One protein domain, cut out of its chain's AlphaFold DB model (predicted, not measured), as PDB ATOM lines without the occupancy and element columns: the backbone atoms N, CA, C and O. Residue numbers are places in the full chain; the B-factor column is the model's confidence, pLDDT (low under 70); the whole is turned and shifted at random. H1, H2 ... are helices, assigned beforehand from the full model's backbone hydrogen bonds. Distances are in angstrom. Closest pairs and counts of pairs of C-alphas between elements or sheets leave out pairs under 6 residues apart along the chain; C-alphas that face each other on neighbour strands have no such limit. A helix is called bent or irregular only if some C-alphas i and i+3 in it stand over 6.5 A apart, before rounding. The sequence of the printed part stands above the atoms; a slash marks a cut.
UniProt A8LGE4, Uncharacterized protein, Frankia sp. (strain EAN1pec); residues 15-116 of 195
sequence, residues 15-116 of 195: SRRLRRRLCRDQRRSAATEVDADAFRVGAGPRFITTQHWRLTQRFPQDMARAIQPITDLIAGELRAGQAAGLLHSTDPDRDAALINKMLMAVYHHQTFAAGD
ATOM      1  N   SER A  15     111.570 205.283 227.911       62.25
ATOM      2  CA  SER A  15     111.549 203.842 228.188       62.25
ATOM      3  C   SER A  15     110.320 203.181 227.565       62.25
ATOM      4  O   SER A  15     110.406 202.136 226.915       62.25
ATOM      5  N   ARG A  16     109.156 203.831 227.684       71.19
ATOM      6  CA  ARG A  16     107.922 203.391 227.016       71.19
ATOM      7  C   ARG A  16     108.002 203.516 225.497       71.19
ATOM      8  O   ARG A  16     107.406 202.689 224.804       71.19
ATOM      9  N   ARG A  17     108.709 204.515 224.957       76.44
ATOM     10  CA  ARG A  17     108.921 204.636 223.502       76.44
ATOM     11  C   ARG A  17     109.830 203.537 222.971       76.44
ATOM     12  O   ARG A  17     109.433 202.883 222.008       76.44
ATOM     13  N   LEU A  18     110.973 203.303 223.610       70.50
ATOM     14  CA  LEU A  18     111.915 202.254 223.238       70.50
ATOM     15  C   LEU A  18     111.242 200.879 223.287       70.50
ATOM     16  O   LEU A  18     111.257 200.163 222.289       70.50
ATOM     17  N   ARG A  19     110.512 200.567 224.367       72.62
ATOM     18  CA  ARG A  19     109.718 199.329 224.461       72.62
ATOM     19  C   ARG A  19     108.720 199.195 223.306       72.62
ATOM     20  O   ARG A  19     108.632 198.139 222.688       72.62
ATOM     21  N   ARG A  20     107.977 200.258 222.971       76.19
ATOM     22  CA  ARG A  20     107.018 200.235 221.848       76.19
ATOM     23  C   ARG A  20     107.699 200.066 220.489       76.19
ATOM     24  O   ARG A  20     107.127 199.387 219.639       76.19
ATOM     25  N   ARG A  21     108.871 200.676 220.273       74.31
ATOM     26  CA  ARG A  21     109.662 200.522 219.040       74.31
ATOM     27  C   ARG A  21     110.168 199.088 218.902       74.31
ATOM     28  O   ARG A  21     109.839 198.452 217.910       74.31
ATOM     29  N   LEU A  22     110.808 198.544 219.939       68.12
ATOM     30  CA  LEU A  22     111.305 197.164 219.955       68.12
ATOM     31  C   LEU A  22     110.180 196.145 219.720       68.12
ATOM     32  O   LEU A  22     110.307 195.275 218.865       68.12
ATOM     33  N   CYS A  23     109.032 196.284 220.397       71.25
ATOM     34  CA  CYS A  23     107.891 195.394 220.162       71.25
ATOM     35  C   CYS A  23     107.315 195.513 218.740       71.25
ATOM     36  O   CYS A  23     106.824 194.524 218.193       71.25
ATOM     37  N   ARG A  24     107.329 196.712 218.143       72.81
ATOM     38  CA  ARG A  24     106.840 196.929 216.775       72.81
ATOM     39  C   ARG A  24     107.792 196.327 215.746       72.81
ATOM     40  O   ARG A  24     107.315 195.655 214.837       72.81
ATOM     41  N   ASP A  25     109.094 196.533 215.907       63.69
ATOM     42  CA  ASP A  25     110.108 196.003 214.996       63.69
ATOM     43  C   ASP A  25     110.151 194.473 215.065       63.69
ATOM     44  O   ASP A  25     110.150 193.823 214.025       63.69
ATOM     45  N   GLN A  26     110.015 193.885 216.260       58.09
ATOM     46  CA  GLN A  26     109.912 192.432 216.416       58.09
ATOM     47  C   GLN A  26     108.696 191.846 215.675       58.09
ATOM     48  O   GLN A  26     108.814 190.831 214.991       58.09
ATOM     49  N   ARG A  27     107.525 192.499 215.759       58.75
ATOM     50  CA  ARG A  27     106.318 192.080 215.020       58.75
ATOM     51  C   ARG A  27     106.454 192.279 213.512       58.75
ATOM     52  O   ARG A  27     105.909 191.490 212.751       58.75
ATOM     53  N   ARG A  28     107.166 193.321 213.077       57.06
ATOM     54  CA  ARG A  28     107.401 193.606 211.656       57.06
ATOM     55  C   ARG A  28     108.358 192.595 211.029       57.06
ATOM     56  O   ARG A  28     108.081 192.116 209.938       57.06
ATOM     57  N   SER A  29     109.420 192.225 211.741       44.78
ATOM     58  CA  SER A  29     110.367 191.184 211.324       44.78
ATOM     59  C   SER A  29     109.740 189.787 211.287       44.78
ATOM     60  O   SER A  29     110.187 188.939 210.527       44.78
ATOM     61  N   ALA A  30     108.681 189.542 212.064       47.94
ATOM     62  CA  ALA A  30     107.891 188.311 211.976       47.94
ATOM     63  C   ALA A  30     106.898 188.294 210.793       47.94
ATOM     64  O   ALA A  30     106.375 187.235 210.461       47.94
ATOM     65  N   ALA A  31     106.623 189.447 210.168       45.38
ATOM     66  CA  ALA A  31     105.634 189.598 209.097       45.38
ATOM     67  C   ALA A  31     106.237 189.604 207.678       45.38
ATOM     68  O   ALA A  31     105.491 189.674 206.705       45.38
ATOM     69  N   THR A  32     107.564 189.549 207.527       44.00
ATOM     70  CA  THR A  32     108.195 189.334 206.216       44.00
ATOM     71  C   THR A  32     108.107 187.855 205.849       44.00
ATOM     72  O   THR A  32     108.795 187.033 206.450       44.00
ATOM     73  N   GLU A  33     107.237 187.537 204.886       47.78
ATOM     74  CA  GLU A  33     107.012 186.197 204.334       47.78
ATOM     75  C   GLU A  33     108.304 185.603 203.760       47.78
ATOM     76  O   GLU A  33     108.713 185.872 202.633       47.78
ATOM     77  N   VAL A  34     108.938 184.763 204.568       47.38
ATOM     78  CA  VAL A  34     109.843 183.705 204.131       47.38
ATOM     79  C   VAL A  34     109.144 182.409 204.515       47.38
ATOM     80  O   VAL A  34     108.704 182.284 205.657       47.38
ATOM     81  N   ASP A  35     108.986 181.520 203.531       39.62
ATOM     82  CA  ASP A  35     108.238 180.256 203.550       39.62
ATOM     83  C   ASP A  35     107.817 179.769 204.953       39.62
ATOM     84  O   ASP A  35     108.606 179.237 205.744       39.62
ATOM     85  N   ALA A  36     106.548 180.030 205.273       49.16
ATOM     86  CA  ALA A  36     106.007 179.952 206.623       49.16
ATOM     87  C   ALA A  36     106.020 178.527 207.202       49.16
ATOM     88  O   ALA A  36     105.940 178.375 208.418       49.16
ATOM     89  N   ASP A  37     106.148 177.487 206.375       39.69
ATOM     90  CA  ASP A  37     106.053 176.095 206.825       39.69
ATOM     91  C   ASP A  37     107.353 175.554 207.443       39.69
ATOM     92  O   ASP A  37     107.307 174.851 208.453       39.69
ATOM     93  N   ALA A  38     108.524 175.994 206.968       45.69
ATOM     94  CA  ALA A  38     109.809 175.713 207.623       45.69
ATOM     95  C   ALA A  38     110.011 176.544 208.911       45.69
ATOM     96  O   ALA A  38     110.756 176.156 209.817       45.69
ATOM     97  N   PHE A  39     109.320 177.684 209.018       44.03
ATOM     98  CA  PHE A  39     109.349 178.564 210.188       44.03
ATOM     99  C   PHE A  39     108.405 178.102 211.316       44.03
ATOM    100  O   PHE A  39     108.605 178.465 212.476       44.03
ATOM    101  N   ARG A  40     107.404 177.266 211.004       47.41
ATOM    102  CA  ARG A  40     106.340 176.841 211.935       47.41
ATOM    103  C   ARG A  40     106.734 175.755 212.939       47.41
ATOM    104  O   ARG A  40     106.047 175.611 213.944       47.41
ATOM    105  N   VAL A  41     107.847 175.042 212.744       46.16
ATOM    106  CA  VAL A  41     108.292 173.966 213.656       46.16
ATOM    107  C   VAL A  41     109.684 174.262 214.221       46.16
ATOM    108  O   VAL A  41     110.638 173.550 213.942       46.16
ATOM    109  N   GLY A  42     109.850 175.358 214.974       55.03
ATOM    110  CA  GLY A  42     111.041 175.634 215.811       55.03
ATOM    111  C   GLY A  42     112.419 175.705 215.116       55.03
ATOM    112  O   GLY A  42     113.420 175.995 215.773       55.03
ATOM    113  N   ALA A  43     112.498 175.458 213.807       62.94
ATOM    114  CA  ALA A  43     113.732 175.346 213.038       62.94
ATOM    115  C   ALA A  43     114.247 176.715 212.580       62.94
ATOM    116  O   ALA A  43     115.456 176.929 212.571       62.94
ATOM    117  N   GLY A  44     113.351 177.665 212.284       80.75
ATOM    118  CA  GLY A  44     113.706 179.027 211.862       80.75
ATOM    119  C   GLY A  44     114.586 179.773 212.877       80.75
ATOM    120  O   GLY A  44     115.720 180.122 212.547       80.75
ATOM    121  N   PRO A  45     114.140 179.965 214.134       83.06
ATOM    122  CA  PRO A  45     114.933 180.659 215.155       83.06
ATOM    123  C   PRO A  45     116.275 179.977 215.466       83.06
ATOM    124  O   PRO A  45     117.295 180.647 215.648       83.06
ATOM    125  N   ARG A  46     116.308 178.638 215.474       87.69
ATOM    126  CA  ARG A  46     117.542 177.858 215.681       87.69
ATOM    127  C   ARG A  46     118.507 177.995 214.511       87.69
ATOM    128  O   ARG A  46     119.708 178.155 214.730       87.69
ATOM    129  N   PHE A  47     118.000 177.969 213.279       90.12
ATOM    130  CA  PHE A  47     118.799 178.200 212.080       90.12
ATOM    131  C   PHE A  47     119.408 179.600 212.100       90.12
ATOM    132  O   PHE A  47     120.623 179.721 211.959       90.12
ATOM    133  N   ILE A  48     118.604 180.639 212.355       88.62
ATOM    134  CA  ILE A  48     119.071 182.031 212.427       88.62
ATOM    135  C   ILE A  48     120.175 182.174 213.475       88.62
ATOM    136  O   ILE A  48     121.247 182.680 213.158       88.62
ATOM    137  N   THR A  49     119.960 181.662 214.688       89.94
ATOM    138  CA  THR A  49     120.968 181.699 215.758       89.94
ATOM    139  C   THR A  49     122.247 180.952 215.370       89.94
ATOM    140  O   THR A  49     123.358 181.447 215.575       89.94
ATOM    141  N   THR A  50     122.115 179.777 214.751       92.69
ATOM    142  CA  THR A  50     123.266 178.986 214.293       92.69
ATOM    143  C   THR A  50     124.058 179.732 213.218       92.69
ATOM    144  O   THR A  50     125.288 179.775 213.272       92.69
ATOM    145  N   GLN A  51     123.379 180.354 212.248       94.38
ATOM    146  CA  GLN A  51     124.036 181.148 211.210       94.38
ATOM    147  C   GLN A  51     124.657 182.423 211.777       94.38
ATOM    148  O   GLN A  51     125.789 182.740 211.425       94.38
ATOM    149  N   HIS A  52     123.983 183.107 212.704       92.12
ATOM    150  CA  HIS A  52     124.533 184.262 213.407       92.12
ATOM    151  C   HIS A  52     125.863 183.911 214.089       92.12
ATOM    152  O   HIS A  52     126.854 184.619 213.910       92.12
ATOM    153  N   TRP A  53     125.928 182.786 214.809       93.38
ATOM    154  CA  TRP A  53     127.166 182.333 215.450       93.38
ATOM    155  C   TRP A  53     128.280 182.038 214.435       93.38
ATOM    156  O   TRP A  53     129.421 182.466 214.619       93.38
ATOM    157  N   ARG A  54     127.954 181.355 213.330       96.50
ATOM    158  CA  ARG A  54     128.920 181.058 212.255       96.50
ATOM    159  C   ARG A  54     129.448 182.327 211.586       96.50
ATOM    160  O   ARG A  54     130.646 182.420 211.327       96.50
ATOM    161  N   LEU A  55     128.576 183.295 211.310       96.25
ATOM    162  CA  LEU A  55     128.953 184.567 210.698       96.25
ATOM    163  C   LEU A  55     129.813 185.408 211.637       96.25
ATOM    164  O   LEU A  55     130.811 185.956 211.189       96.25
ATOM    165  N   THR A  56     129.502 185.446 212.934       94.62
ATOM    166  CA  THR A  56     130.317 186.169 213.924       94.62
ATOM    167  C   THR A  56     131.741 185.625 214.003       94.62
ATOM    168  O   THR A  56     132.684 186.402 214.123       94.62
ATOM    169  N   GLN A  57     131.926 184.309 213.873       96.06
ATOM    170  CA  GLN A  57     133.267 183.720 213.824       96.06
ATOM    171  C   GLN A  57     134.008 184.023 212.517       96.06
ATOM    172  O   GLN A  57     135.219 184.228 212.535       96.06
ATOM    173  N   ARG A  58     133.304 184.023 211.378       97.81
ATOM    174  CA  ARG A  58     133.932 184.147 210.054       97.81
ATOM    175  C   ARG A  58     134.148 185.594 209.604       97.81
ATOM    176  O   ARG A  58     135.127 185.865 208.920       97.81
ATOM    177  N   PHE A  59     133.243 186.495 209.969       97.62
ATOM    178  CA  PHE A  59     133.214 187.892 209.536       97.62
ATOM    179  C   PHE A  59     132.915 188.828 210.724       97.62
ATOM    180  O   PHE A  59     131.881 189.503 210.746       97.62
ATOM    181  N   PRO A  60     133.786 188.877 211.748       95.38
ATOM    182  CA  PRO A  60     133.482 189.587 212.990       95.38
ATOM    183  C   PRO A  60     133.285 191.096 212.789       95.38
ATOM    184  O   PRO A  60     132.411 191.688 213.418       95.38
ATOM    185  N   GLN A  61     134.048 191.727 211.890       97.44
ATOM    186  CA  GLN A  61     133.917 193.159 211.603       97.44
ATOM    187  C   GLN A  61     132.618 193.469 210.853       97.44
ATOM    188  O   GLN A  61     131.967 194.476 211.130       97.44
ATOM    189  N   ASP A  62     132.217 192.606 209.919       97.44
ATOM    190  CA  ASP A  62     130.981 192.782 209.151       97.44
ATOM    191  C   ASP A  62     129.764 192.592 210.047       97.44
ATOM    192  O   ASP A  62     128.832 193.389 209.997       97.44
ATOM    193  N   MET A  63     129.813 191.597 210.935       96.56
ATOM    194  CA  MET A  63     128.784 191.393 211.948       96.56
ATOM    195  C   MET A  63     128.707 192.563 212.927       96.56
ATOM    196  O   MET A  63     127.607 193.029 213.216       96.56
ATOM    197  N   ALA A  64     129.842 193.096 213.392       94.31
ATOM    198  CA  ALA A  64     129.849 194.290 214.235       94.31
ATOM    199  C   ALA A  64     129.184 195.482 213.525       94.31
ATOM    200  O   ALA A  64     128.304 196.121 214.098       94.31
ATOM    201  N   ARG A  65     129.523 195.725 212.250       96.75
ATOM    202  CA  ARG A  65     128.892 196.777 211.434       96.75
ATOM    203  C   ARG A  65     127.397 196.544 211.226       96.75
ATOM    204  O   ARG A  65     126.626 197.492 211.312       96.75
ATOM    205  N   ALA A  66     126.978 195.304 210.988       95.31
ATOM    206  CA  ALA A  66     125.573 194.953 210.794       95.31
ATOM    207  C   ALA A  66     124.734 195.105 212.075       95.31
ATOM    208  O   ALA A  66     123.548 195.422 212.001       95.31
ATOM    209  N   ILE A  67     125.337 194.896 213.248       94.94
ATOM    210  CA  ILE A  67     124.688 195.023 214.562       94.94
ATOM    211  C   ILE A  67     124.726 196.473 215.084       94.94
ATOM    212  O   ILE A  67     123.941 196.848 215.960       94.94
ATOM    213  N   GLN A  68     125.603 197.321 214.547       96.38
ATOM    214  CA  GLN A  68     125.739 198.705 214.998       96.38
ATOM    215  C   GLN A  68     124.413 199.496 214.980       96.38
ATOM    216  O   GLN A  68     124.105 200.107 216.000       96.38
ATOM    217  N   PRO A  69     123.549 199.418 213.944       96.69
ATOM    218  CA  PRO A  69     122.314 200.204 213.901       96.69
ATOM    219  C   PRO A  69     121.346 199.942 215.062       96.69
ATOM    220  O   PRO A  69     120.711 200.874 215.556       96.69
ATOM    221  N   ILE A  70     121.224 198.691 215.529       92.62
ATOM    222  CA  ILE A  70     120.371 198.394 216.692       92.62
ATOM    223  C   ILE A  70     121.002 198.912 217.988       92.62
ATOM    224  O   ILE A  70     120.296 199.403 218.867       92.62
ATOM    225  N   THR A  71     122.332 198.873 218.080       96.38
ATOM    226  CA  THR A  71     123.077 199.431 219.216       96.38
ATOM    227  C   THR A  71     122.917 200.953 219.270       96.38
ATOM    228  O   THR A  71     122.596 201.492 220.327       96.38
ATOM    229  N   ASP A  72     123.024 201.635 218.129       97.25
ATOM    230  CA  ASP A  72     122.843 203.086 218.016       97.25
ATOM    231  C   ASP A  72     121.419 203.520 218.389       97.25
ATOM    232  O   ASP A  72     121.228 204.546 219.045       97.25
ATOM    233  N   LEU A  73     120.408 202.724 218.018       96.00
ATOM    234  CA  LEU A  73     119.019 202.972 218.407       96.00
ATOM    235  C   LEU A  73     118.859 202.932 219.931       96.00
ATOM    236  O   LEU A  73     118.250 203.836 220.507       96.00
ATOM    237  N   ILE A  74     119.419 201.910 220.588       94.75
ATOM    238  CA  ILE A  74     119.385 201.792 222.051       94.75
ATOM    239  C   ILE A  74     120.114 202.984 222.680       94.75
ATOM    240  O   ILE A  74     119.551 203.643 223.553       94.75
ATOM    241  N   ALA A  75     121.312 203.316 222.194       96.31
ATOM    242  CA  ALA A  75     122.105 204.435 222.695       96.31
ATOM    243  C   ALA A  75     121.361 205.777 222.591       96.31
ATOM    244  O   ALA A  75     121.365 206.570 223.535       96.31
ATOM    245  N   GLY A  76     120.663 206.020 221.478       95.19
ATOM    246  CA  GLY A  76     119.851 207.221 221.290       95.19
ATOM    247  C   GLY A  76     118.738 207.364 222.333       95.19
ATOM    248  O   GLY A  76     118.533 208.450 222.877       95.19
ATOM    249  N   GLU A  77     118.044 206.275 222.663       93.31
ATOM    250  CA  GLU A  77     116.990 206.298 223.683       93.31
ATOM    251  C   GLU A  77     117.566 206.383 225.110       93.31
ATOM    252  O   GLU A  77     116.979 207.059 225.956       93.31
ATOM    253  N   LEU A  78     118.739 205.790 225.373       93.25
ATOM    254  CA  LEU A  78     119.448 205.958 226.648       93.25
ATOM    255  C   LEU A  78     119.866 207.415 226.875       93.25
ATOM    256  O   LEU A  78     119.564 207.982 227.926       93.25
ATOM    257  N   ARG A  79     120.466 208.058 225.866       95.00
ATOM    258  CA  ARG A  79     120.808 209.489 225.911       95.00
ATOM    259  C   ARG A  79     119.573 210.362 226.111       95.00
ATOM    260  O   ARG A  79     119.609 211.299 226.903       95.00
ATOM    261  N   ALA A  80     118.461 210.038 225.450       91.81
ATOM    262  CA  ALA A  80     117.200 210.748 225.654       91.81
ATOM    263  C   ALA A  80     116.657 210.578 227.087       91.81
ATOM    264  O   ALA A  80     116.146 211.537 227.664       91.81
ATOM    265  N   GLY A  81     116.774 209.382 227.673       89.62
ATOM    266  CA  GLY A  81     116.416 209.122 229.070       89.62
ATOM    267  C   GLY A  81     117.289 209.886 230.059       89.62
ATOM    268  O   GLY A  81     116.764 210.481 230.997       89.62
ATOM    269  N   GLN A  82     118.596 209.937 229.817       92.31
ATOM    270  CA  GLN A  82     119.532 210.706 230.632       92.31
ATOM    271  C   GLN A  82     119.268 212.214 230.538       92.31
ATOM    272  O   GLN A  82     119.172 212.883 231.562       92.31
ATOM    273  N   ALA A  83     119.064 212.752 229.330       91.75
ATOM    274  CA  ALA A  83     118.736 214.166 229.125       91.75
ATOM    275  C   ALA A  83     117.415 214.578 229.798       91.75
ATOM    276  O   ALA A  83     117.251 215.727 230.200       91.75
ATOM    277  N   ALA A  84     116.477 213.639 229.946       88.06
ATOM    278  CA  ALA A  84     115.226 213.840 230.673       88.06
ATOM    279  C   ALA A  84     115.353 213.646 232.200       88.06
ATOM    280  O   ALA A  84     114.348 213.757 232.900       88.06
ATOM    281  N   GLY A  85     116.543 213.322 232.721       89.75
ATOM    282  CA  GLY A  85     116.768 213.031 234.142       89.75
ATOM    283  C   GLY A  85     116.132 211.721 234.622       89.75
ATOM    284  O   GLY A  85     115.896 211.549 235.813       89.75
ATOM    285  N   LEU A  86     115.807 210.805 233.702       88.25
ATOM    286  CA  LEU A  86     115.130 209.539 234.004       88.25
ATOM    287  C   LEU A  86     116.100 208.369 234.193       88.25
ATOM    288  O   LEU A  86     115.722 207.357 234.781       88.25
ATOM    289  N   LEU A  87     117.319 208.489 233.666       90.19
ATOM    290  CA  LEU A  87     118.369 207.474 233.724       90.19
ATOM    291  C   LEU A  87     119.670 208.101 234.229       90.19
ATOM    292  O   LEU A  87     119.944 209.268 233.953       90.19
ATOM    293  N   HIS A  88     120.493 207.294 234.898       89.50
ATOM    294  CA  HIS A  88     121.785 207.706 235.455       89.50
ATOM    295  C   HIS A  88     122.959 206.960 234.801       89.50
ATOM    296  O   HIS A  88     123.975 206.699 235.442       89.50
ATOM    297  N   SER A  89     122.812 206.589 233.526       88.88
ATOM    298  CA  SER A  89     123.882 205.946 232.758       88.88
ATOM    299  C   SER A  89     125.128 206.836 232.737       88.88
ATOM    300  O   SER A  89     125.047 208.037 232.476       88.88
ATOM    301  N   THR A  90     126.284 206.246 233.048       88.56
ATOM    302  CA  THR A  90     127.581 206.944 232.997       88.56
ATOM    303  C   THR A  90     128.135 206.983 231.572       88.56
ATOM    304  O   THR A  90     128.836 207.923 231.212       88.56
ATOM    305  N   ASP A  91     127.801 205.977 230.762       95.19
ATOM    306  CA  ASP A  91     128.254 205.825 229.379       95.19
ATOM    307  C   ASP A  91     127.140 205.156 228.548       95.19
ATOM    308  O   ASP A  91     127.075 203.923 228.461       95.19
ATOM    309  N   PRO A  92     126.232 205.952 227.952       94.25
ATOM    310  CA  PRO A  92     125.088 205.430 227.208       94.25
ATOM    311  C   PRO A  92     125.460 204.540 226.024       94.25
ATOM    312  O   PRO A  92     124.716 203.617 225.698       94.25
ATOM    313  N   ASP A  93     126.593 204.797 225.369       95.75
ATOM    314  CA  ASP A  93     127.001 204.023 224.197       95.75
ATOM    315  C   ASP A  93     127.557 202.652 224.632       95.75
ATOM    316  O   ASP A  93     127.207 201.616 224.052       95.75
ATOM    317  N   ARG A  94     128.342 202.603 225.718       95.69
ATOM    318  CA  ARG A  94     128.799 201.337 226.314       95.69
ATOM    319  C   ARG A  94     127.648 200.519 226.895       95.69
ATOM    320  O   ARG A  94     127.608 199.300 226.690       95.69
ATOM    321  N   ASP A  95     126.710 201.168 227.578       95.44
ATOM    322  CA  ASP A  95     125.531 200.514 228.147       95.44
ATOM    323  C   ASP A  95     124.630 199.942 227.046       95.44
ATOM    324  O   ASP A  95     124.175 198.801 227.149       95.44
ATOM    325  N   ALA A  96     124.439 200.669 225.941       96.12
ATOM    326  CA  ALA A  96     123.695 200.178 224.785       96.12
ATOM    327  C   ALA A  96     124.315 198.908 224.183       96.12
ATOM    328  O   ALA A  96     123.605 197.935 223.911       96.12
ATOM    329  N   ALA A  97     125.642 198.881 224.026       96.00
ATOM    330  CA  ALA A  97     126.349 197.707 223.526       96.00
ATOM    331  C   ALA A  97     126.196 196.495 224.462       96.00
ATOM    332  O   ALA A  97     126.052 195.361 223.994       96.00
ATOM    333  N   LEU A  98     126.207 196.712 225.783       95.69
ATOM    334  CA  LEU A  98     125.996 195.653 226.771       95.69
ATOM    335  C   LEU A  98     124.557 195.121 226.741       95.69
ATOM    336  O   LEU A  98     124.361 193.905 226.712       95.69
ATOM    337  N   ILE A  99     123.563 196.011 226.696       94.62
ATOM    338  CA  ILE A  99     122.143 195.645 226.594       94.62
ATOM    339  C   ILE A  99     121.900 194.808 225.339       94.62
ATOM    340  O   ILE A  99     121.265 193.756 225.416       94.62
ATOM    341  N   ASN A 100     122.446 195.222 224.196       94.69
ATOM    342  CA  ASN A 100     122.293 194.481 222.950       94.69
ATOM    343  C   ASN A 100     122.913 193.071 223.031       94.69
ATOM    344  O   ASN A 100     122.291 192.093 222.617       94.69
ATOM    345  N   LYS A 101     124.100 192.929 223.637       94.56
ATOM    346  CA  LYS A 101     124.715 191.608 223.879       94.56
ATOM    347  C   LYS A 101     123.854 190.730 224.788       94.56
ATOM    348  O   LYS A 101     123.702 189.543 224.510       94.56
ATOM    349  N   MET A 102     123.274 191.307 225.842       95.56
ATOM    350  CA  MET A 102     122.380 190.586 226.750       95.56
ATOM    351  C   MET A 102     121.116 190.109 226.028       95.56
ATOM    352  O   MET A 102     120.724 188.951 226.161       95.56
ATOM    353  N   LEU A 103     120.517 190.973 225.203       92.44
ATOM    354  CA  LEU A 103     119.362 190.634 224.375       92.44
ATOM    355  C   LEU A 103     119.667 189.464 223.434       92.44
ATOM    356  O   LEU A 103     118.883 188.519 223.367       92.44
ATOM    357  N   MET A 104     120.815 189.493 222.752       91.50
ATOM    358  CA  MET A 104     121.240 188.395 221.877       91.50
ATOM    359  C   MET A 104     121.467 187.093 222.650       91.50
ATOM    360  O   MET A 104     121.029 186.037 222.202       91.50
ATOM    361  N   ALA A 105     122.087 187.153 223.833       92.75
ATOM    362  CA  ALA A 105     122.292 185.977 224.675       92.75
ATOM    363  C   ALA A 105     120.962 185.336 225.111       92.75
ATOM    364  O   ALA A 105     120.799 184.119 225.006       92.75
ATOM    365  N   VAL A 106     119.993 186.151 225.542       91.38
ATOM    366  CA  VAL A 106     118.652 185.683 225.921       91.38
ATOM    367  C   VAL A 106     117.910 185.111 224.718       91.38
ATOM    368  O   VAL A 106     117.338 184.030 224.821       91.38
ATOM    369  N   TYR A 107     117.960 185.781 223.564       87.31
ATOM    370  CA  TYR A 107     117.353 185.269 222.337       87.31
ATOM    371  C   TYR A 107     117.925 183.895 221.969       87.31
ATOM    372  O   TYR A 107     117.165 182.943 221.801       87.31
ATOM    373  N   HIS A 108     119.255 183.755 221.937       89.06
ATOM    374  CA  HIS A 108     119.908 182.475 221.662       89.06
ATOM    375  C   HIS A 108     119.457 181.392 222.640       89.06
ATOM    376  O   HIS A 108     119.086 180.305 222.200       89.06
ATOM    377  N   HIS A 109     119.423 181.689 223.941       88.69
ATOM    378  CA  HIS A 109     118.940 180.745 224.945       88.69
ATOM    379  C   HIS A 109     117.509 180.281 224.645       88.69
ATOM    380  O   HIS A 109     117.270 179.078 224.552       88.69
ATOM    381  N   GLN A 110     116.587 181.216 224.401       87.38
ATOM    382  CA  GLN A 110     115.179 180.912 224.127       87.38
ATOM    383  C   GLN A 110     114.971 180.141 222.814       87.38
ATOM    384  O   GLN A 110     114.004 179.400 222.681       87.38
ATOM    385  N   THR A 111     115.884 180.244 221.839       86.38
ATOM    386  CA  THR A 111     115.789 179.422 220.617       86.38
ATOM    387  C   THR A 111     116.095 177.938 220.853       86.38
ATOM    388  O   THR A 111     115.623 177.080 220.100       86.38
ATOM    389  N   PHE A 112     116.868 177.604 221.891       85.62
ATOM    390  CA  PHE A 112     117.271 176.225 222.187       85.62
ATOM    391  C   PHE A 112     116.580 175.632 223.415       85.62
ATOM    392  O   PHE A 112     116.368 174.419 223.443       85.62
ATOM    393  N   ALA A 113     116.204 176.449 224.396       85.56
ATOM    394  CA  ALA A 113     115.484 176.002 225.577       85.56
ATOM    395  C   ALA A 113     114.017 175.695 225.239       85.56
ATOM    396  O   ALA A 113     113.322 176.510 224.639       85.56
ATOM    397  N   ALA A 114     113.537 174.517 225.637       73.81
ATOM    398  CA  ALA A 114     112.104 174.289 225.780       73.81
ATOM    399  C   ALA A 114     111.703 174.869 227.141       73.81
ATOM    400  O   ALA A 114     112.124 174.346 228.172       73.81
ATOM    401  N   GLY A 115     110.975 175.982 227.140       74.81
ATOM    402  CA  GLY A 115     110.523 176.651 228.354       74.81
ATOM    403  C   GLY A 115     109.038 176.975 228.278       74.81
ATOM    404  O   GLY A 115     108.523 177.279 227.205       74.81
ATOM    405  N   ASP A 116     108.377 176.932 229.433       80.62
ATOM    406  CA  ASP A 116     106.967 177.317 229.582       80.62
ATOM    407  C   ASP A 116     106.785 178.846 229.651       80.62
ATOM    408  O   ASP A 116     105.663 179.354 229.690       80.62
TER     409      ASP A 116
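Overview. This is residues 15 to 116 of the 195 residues of an uncharacterized protein of Frankia sp. (strain EAN1pec) (UniProt A8LGE4). The longest helix, H4, and H3 make a V joined at Phe 59, and H5 spans the open side of the V, closing a triangle of three helices. H1 reaches H4 with residues 15 to 18, residues 23 to 33 stick out, and little H2 is near H3. The printed part has 102 residues with five named helices in the order H1, H2, H3, H4, H5 and no named strand; the class is all helix. It is elongated, spanning 47 by 30 by 26 A, and only just loose, close to compact, with a radius of gyration of the C-alphas of 15.7 A.

Along the chain. Find C-alpha 60 at (133.482, 189.587, 212.990); from there H4, residues 60 to 83, runs 32.9 A. It has a kink of 42 degrees near residue 67 and is only just irregular, with C-alphas 66 and 69 6.9 A apart. H5, residues 92 to 112, runs 30.6 A to C-alpha 112 at (117.271, 176.225, 222.187). H3, residues 43 to 58, runs 22.2 A. H1, residues 15 to 29, starts at (111.549, 203.842, 228.188) and runs 21.1 A; H2 is residues 36 to 39.

Arrangement. Look at Ala 75 and Ala 96, the closest C-alphas of H4 and H5, 5.0 A apart; these helices touch at a steep tilt of 60 degrees, opposite ways. H5 touches H3 with residues 108 to 112 alone, closest at the C-alphas of Arg 46 and Thr 111, 5.5 A. H3 and H4 are close but not clearly touching, about perpendicular at 76 degrees. H1 touches H4 with residues 15 to 18 alone, closest at the C-alphas of Leu 18 and Glu 77, 6.5 A. H1 and H5 are apart. Every O i to N i+4 pair is within hydrogen-bond range in H1 and H3, 18 of 20 in H4 and 16 of 17 in H5; H2 is too short for one.

Size, cuts and confidence. The C-alphas of Asp 37 and Gly 85, the two farthest apart, are 47.2 A apart. The printed part has no cut and no long link. Confidence is under 70 at residues 15, 22 and 25 to 43.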